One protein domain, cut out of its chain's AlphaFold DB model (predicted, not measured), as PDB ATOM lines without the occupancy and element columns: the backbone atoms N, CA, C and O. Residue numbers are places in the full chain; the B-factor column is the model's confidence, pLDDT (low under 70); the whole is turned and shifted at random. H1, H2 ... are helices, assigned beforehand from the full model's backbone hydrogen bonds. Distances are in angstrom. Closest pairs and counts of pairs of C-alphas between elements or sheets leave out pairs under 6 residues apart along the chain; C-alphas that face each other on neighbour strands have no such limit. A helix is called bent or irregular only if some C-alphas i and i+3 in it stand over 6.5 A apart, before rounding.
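What this domain is: This is residues 156 to 195 of the 504 residues of the protein "Chromosome 16 C7orf31 homolog" of Mastacembelus armatus (zig-zag eel) (UniProt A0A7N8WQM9). What shape does the chain make? It is a flat, open U: the long helix H1 and the short helix H2 follow one another along one arm, residues 177 to 181 make the turn, and residues 182 to 190 fold back toward H1, with the short helix H3 at the end of this second arm. Residues 176 to 181 stick out at the turn. What is it made of? The printed part has 40 residues with three named helices, in the order H1, H2, H3, and no named strand; the class is all helix. How large and how dense is it? It is only just compact, close to loose, with a radius of gyration of the C-alphas of 10.7 A, and the C-alphas span 29 by 21 by 11 A.

How they stand to each other: Which helix is the longest, and does another touch it? H1, residues 156 to 169, is the longest with 14 residues, and it touches no helix. It is apart from H2, residues 172 to 176, and from H3, residues 191 to 195, with no C-alpha of either within 8 A of it. How do H2 and H3 stand to each other? They are apart too, with no C-alpha of the one within 8 A of the other. Are the backbones of the helices well formed? In H1, H2 and H3 every pair of O i and N i+4 is within hydrogen-bond range, and no helix is bent or irregular.

Where its parts are: Where does H1 run? It begins at Arg 156, with its C-alpha at (209.010, 141.309, 200.159), and ends at Trp 169, with its C-alpha at (211.629, 152.244, 216.990), 20.2 A from first to last C-alpha. Where are the two short helices? H2 runs from Ser 172 to Asp 176 and H3 from Phe 191 to Met 195, each 6.0 A from first to last C-alpha. The last C-alpha of H3, that of Met 195, is at (215.707, 131.821, 211.810).

The domain as a whole: How far does the printed part reach? The two C-alphas farthest apart are those of Thr 157 and Gly 179, at 30.9 A, while those of Arg 156 and Met 195, the first and last printed, are 16.5 A apart. Which links are long, and is there a cut? The link from H1 to H2 is tight, with 2 residues, and the link from H2 to H3 is long, with 14 residues, 177 to 190; the printed part has no cut. Where is the model's confidence low? The mean pLDDT of the printed part is 75.6, and 12 residues are under 70: residue 177, residues 182 to 188, residues 190 to 192 and residue 195.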
ATOM      1  N   ARG A 156     207.786 140.505 200.041       81.44
ATOM      2  CA  ARG A 156     209.010 141.309 200.159       81.44
ATOM      3  C   ARG A 156     208.737 142.790 200.460       81.44
ATOM      4  O   ARG A 156     209.515 143.419 201.172       81.44
ATOM      5  N   THR A 157     207.684 143.368 199.885       85.44
ATOM      6  CA  THR A 157     207.296 144.763 200.131       85.44
ATOM      7  C   THR A 157     206.715 144.929 201.535       85.44
ATOM      8  O   THR A 157     207.033 145.918 202.189       85.44
ATOM      9  N   SER A 158     205.921 143.967 202.015       83.06
ATOM     10  CA  SER A 158     205.364 144.000 203.375       83.06
ATOM     11  C   SER A 158     206.463 143.855 204.435       83.06
ATOM     12  O   SER A 158     206.582 144.713 205.309       83.06
ATOM     13  N   ASN A 159     207.375 142.889 204.277       80.00
ATOM     14  CA  ASN A 159     208.539 142.727 205.160       80.00
ATOM     15  C   ASN A 159     209.419 143.996 205.161       80.00
ATOM     16  O   ASN A 159     209.886 144.450 206.201       80.00
ATOM     17  N   MET A 160     209.593 144.654 204.005       82.75
ATOM     18  CA  MET A 160     210.324 145.925 203.931       82.75
ATOM     19  C   MET A 160     209.629 147.065 204.701       82.75
ATOM     20  O   MET A 160     210.322 147.878 205.314       82.75
ATOM     21  N   LEU A 161     208.291 147.126 204.712       84.50
ATOM     22  CA  LEU A 161     207.536 148.077 205.543       84.50
ATOM     23  C   LEU A 161     207.667 147.744 207.036       84.50
ATOM     24  O   LEU A 161     207.865 148.651 207.843       84.50
ATOM     25  N   ARG A 162     207.649 146.458 207.405       80.38
ATOM     26  CA  ARG A 162     207.880 145.991 208.782       80.38
ATOM     27  C   ARG A 162     209.286 146.332 209.283       80.38
ATOM     28  O   ARG A 162     209.456 146.773 210.415       80.38
ATOM     29  N   ASN A 163     210.291 146.228 208.419       81.56
ATOM     30  CA  ASN A 163     211.660 146.636 208.725       81.56
ATOM     31  C   ASN A 163     211.806 148.162 208.850       81.56
ATOM     32  O   ASN A 163     212.576 148.634 209.688       81.56
ATOM     33  N   GLN A 164     211.045 148.953 208.080       85.06
ATOM     34  CA  GLN A 164     210.952 150.405 208.291       85.06
ATOM     35  C   GLN A 164     210.287 150.731 209.634       85.06
ATOM     36  O   GLN A 164     210.838 151.526 210.393       85.06
ATOM     37  N   GLU A 165     209.180 150.065 209.973       84.75
ATOM     38  CA  GLU A 165     208.521 150.178 211.279       84.75
ATOM     39  C   GLU A 165     209.507 149.899 212.424       84.75
ATOM     40  O   GLU A 165     209.711 150.762 213.275       84.75
ATOM     41  N   ARG A 166     210.201 148.748 212.405       81.25
ATOM     42  CA  ARG A 166     211.248 148.417 213.390       81.25
ATOM     43  C   ARG A 166     212.341 149.489 213.442       81.25
ATOM     44  O   ARG A 166     212.732 149.892 214.531       81.25
ATOM     45  N   THR A 167     212.796 149.996 212.294       82.12
ATOM     46  CA  THR A 167     213.826 151.050 212.223       82.12
ATOM     47  C   THR A 167     213.373 152.358 212.882       82.12
ATOM     48  O   THR A 167     214.186 153.017 213.521       82.12
ATOM     49  N   HIS A 168     212.087 152.719 212.804       82.94
ATOM     50  CA  HIS A 168     211.546 153.895 213.498       82.94
ATOM     51  C   HIS A 168     211.499 153.749 215.028       82.94
ATOM     52  O   HIS A 168     211.485 154.762 215.726       82.94
ATOM     53  N   TRP A 169     211.524 152.520 215.554       81.69
ATOM     54  CA  TRP A 169     211.629 152.244 216.990       81.69
ATOM     55  C   TRP A 169     213.080 152.159 217.502       81.69
ATOM     56  O   TRP A 169     213.289 152.111 218.714       81.69
ATOM     57  N   LEU A 170     214.093 152.162 216.622       82.00
ATOM     58  CA  LEU A 170     215.502 152.196 217.027       82.00
ATOM     59  C   LEU A 170     215.983 153.632 217.276       82.00
ATOM     60  O   LEU A 170     215.845 154.527 216.446       82.00
ATOM     61  N   THR A 171     216.644 153.831 218.414       84.19
ATOM     62  CA  THR A 171     217.361 155.075 218.725       84.19
ATOM     63  C   THR A 171     218.702 155.145 217.986       84.19
ATOM     64  O   THR A 171     219.344 154.120 217.740       84.19
ATOM     65  N   SER A 172     219.195 156.358 217.711       81.00
ATOM     66  CA  SER A 172     220.555 156.562 217.182       81.00
ATOM     67  C   SER A 172     221.622 155.927 218.079       81.00
ATOM     68  O   SER A 172     222.537 155.283 217.581       81.00
ATOM     69  N   TYR A 173     221.454 155.986 219.403       82.00
ATOM     70  CA  TYR A 173     222.357 155.325 220.346       82.00
ATOM     71  C   TYR A 173     222.445 153.801 220.132       82.00
ATOM     72  O   TYR A 173     223.536 153.243 220.177       82.00
ATOM     73  N   GLN A 174     221.336 153.116 219.831       78.31
ATOM     74  CA  GLN A 174     221.360 151.680 219.503       78.31
ATOM     75  C   GLN A 174     222.007 151.393 218.135       78.31
ATOM     76  O   GLN A 174     222.625 150.335 217.958       78.31
ATOM     77  N   MET A 175     221.890 152.331 217.186       74.38
ATOM     78  CA  MET A 175     222.526 152.252 215.866       74.38
ATOM     79  C   MET A 175     224.047 152.453 215.936       74.38
ATOM     80  O   MET A 175     224.794 151.700 215.312       74.38
ATOM     81  N   ASP A 176     224.508 153.426 216.723       74.25
ATOM     82  CA  ASP A 176     225.913 153.840 216.781       74.25
ATOM     83  C   ASP A 176     226.708 153.094 217.869       74.25
ATOM     84  O   ASP A 176     227.865 152.724 217.662       74.25
ATOM     85  N   TYR A 177     226.092 152.815 219.024       67.12
ATOM     86  CA  TYR A 177     226.734 152.216 220.201       67.12
ATOM     87  C   TYR A 177     226.362 150.732 220.390       67.12
ATOM     88  O   TYR A 177     226.017 150.266 221.471       67.12
ATOM     89  N   THR A 178     226.479 149.943 219.318       72.06
ATOM     90  CA  THR A 178     226.375 148.469 219.383       72.06
ATOM     91  C   THR A 178     227.620 147.813 220.027       72.06
ATOM     92  O   THR A 178     227.618 146.613 220.284       72.06
ATOM     93  N   GLY A 179     228.701 148.563 220.283       71.75
ATOM     94  CA  GLY A 179     229.958 148.056 220.866       71.75
ATOM     95  C   GLY A 179     230.850 147.260 219.899       71.75
ATOM     96  O   GLY A 179     232.031 147.064 220.166       71.75
ATOM     97  N   SER A 180     230.317 146.855 218.744       71.81
ATOM     98  CA  SER A 180     231.020 146.113 217.680       71.81
ATOM     99  C   SER A 180     231.090 146.890 216.353       71.81
ATOM    100  O   SER A 180     231.173 146.290 215.284       71.81
ATOM    101  N   GLY A 181     231.020 148.223 216.416       71.56
ATOM    102  CA  GLY A 181     230.855 149.104 215.255       71.56
ATOM    103  C   GLY A 181     229.383 149.422 214.942       71.56
ATOM    104  O   GLY A 181     228.514 149.142 215.775       71.56
ATOM    105  N   PRO A 182     229.100 150.018 213.763       65.94
ATOM    106  CA  PRO A 182     227.748 150.395 213.347       65.94
ATOM    107  C   PRO A 182     226.780 149.208 213.358       65.94
ATOM    108  O   PRO A 182     227.154 148.086 213.005       65.94
ATOM    109  N   ALA A 183     225.525 149.444 213.742       69.81
ATOM    110  CA  ALA A 183     224.522 148.392 213.822       69.81
ATOM    111  C   ALA A 183     224.316 147.685 212.473       69.81
ATOM    112  O   ALA A 183     224.048 148.302 211.443       69.81
ATOM    113  N   SER A 184     224.418 146.354 212.497       68.19
ATOM    114  CA  SER A 184     224.156 145.522 211.323       68.19
ATOM    115  C   SER A 184     222.687 145.644 210.893       68.19
ATOM    116  O   SER A 184     221.810 145.438 211.739       68.19
ATOM    117  N   PRO A 185     222.386 145.880 209.600       66.19
ATOM    118  CA  PRO A 185     221.009 145.953 209.104       66.19
ATOM    119  C   PRO A 185     220.244 144.626 209.257       66.19
ATOM    120  O   PRO A 185     219.019 144.627 209.277       66.19
ATOM    121  N   LEU A 186     220.946 143.505 209.470       66.62
ATOM    122  CA  LEU A 186     220.343 142.211 209.818       66.62
ATOM    123  C   LEU A 186     219.775 142.159 211.255       66.62
ATOM    124  O   LEU A 186     219.172 141.159 211.629       66.62
ATOM    125  N   LYS A 187     219.976 143.201 212.082       67.12
ATOM    126  CA  LYS A 187     219.282 143.366 213.377       67.12
ATOM    127  C   LYS A 187     217.894 144.002 213.229       67.12
ATOM    128  O   LYS A 187     217.046 143.774 214.082       67.12
ATOM    129  N   THR A 188     217.701 144.828 212.201       67.94
ATOM    130  CA  THR A 188     216.421 145.480 211.863       67.94
ATOM    131  C   THR A 188     215.555 144.644 210.922       67.94
ATOM    132  O   THR A 188     214.382 144.961 210.759       67.94
ATOM    133  N   ASP A 189     216.140 143.613 210.307       70.75
ATOM    134  CA  ASP A 189     215.477 142.663 209.411       70.75
ATOM    135  C   ASP A 189     214.808 141.512 210.190       70.75
ATOM    136  O   ASP A 189     215.268 141.138 211.272       70.75
ATOM    137  N   ASP A 190     213.788 140.883 209.601       67.75
ATOM    138  CA  ASP A 190     213.079 139.701 210.130       67.75
ATOM    139  C   ASP A 190     213.980 138.460 210.300       67.75
ATOM    140  O   ASP A 190     213.559 137.444 210.849       67.75
ATOM    141  N   PHE A 191     215.241 138.529 209.859       69.81
ATOM    142  CA  PHE A 191     216.200 137.424 209.810       69.81
ATOM    143  C   PHE A 191     216.289 136.590 211.098       69.81
ATOM    144  O   PHE A 191     216.430 135.374 211.014       69.81
ATOM    145  N   LYS A 192     216.214 137.207 212.286       66.94
ATOM    146  CA  LYS A 192     216.248 136.458 213.557       66.94
ATOM    147  C   LYS A 192     214.958 135.687 213.829       66.94
ATOM    148  O   LYS A 192     215.037 134.520 214.188       66.94
ATOM    149  N   GLU A 193     213.814 136.337 213.641       72.31
ATOM    150  CA  GLU A 193     212.468 135.767 213.805       72.31
ATOM    151  C   GLU A 193     212.320 134.571 212.846       72.31
ATOM    152  O   GLU A 193     212.161 133.427 213.272       72.31
ATOM    153  N   ARG A 194     212.633 134.807 211.565       70.62
ATOM    154  CA  ARG A 194     212.661 133.811 210.485       70.62
ATOM    155  C   ARG A 194     213.652 132.661 210.714       70.62
ATOM    156  O   ARG A 194     213.441 131.579 210.179       70.62
ATOM    157  N   MET A 195     214.740 132.874 211.461       67.06
ATOM    158  CA  MET A 195     215.707 131.821 211.810       67.06
ATOM    159  C   MET A 195     215.269 131.007 213.035       67.06
ATOM    160  O   MET A 195     215.603 129.830 213.116       67.06
TER     161      MET A 195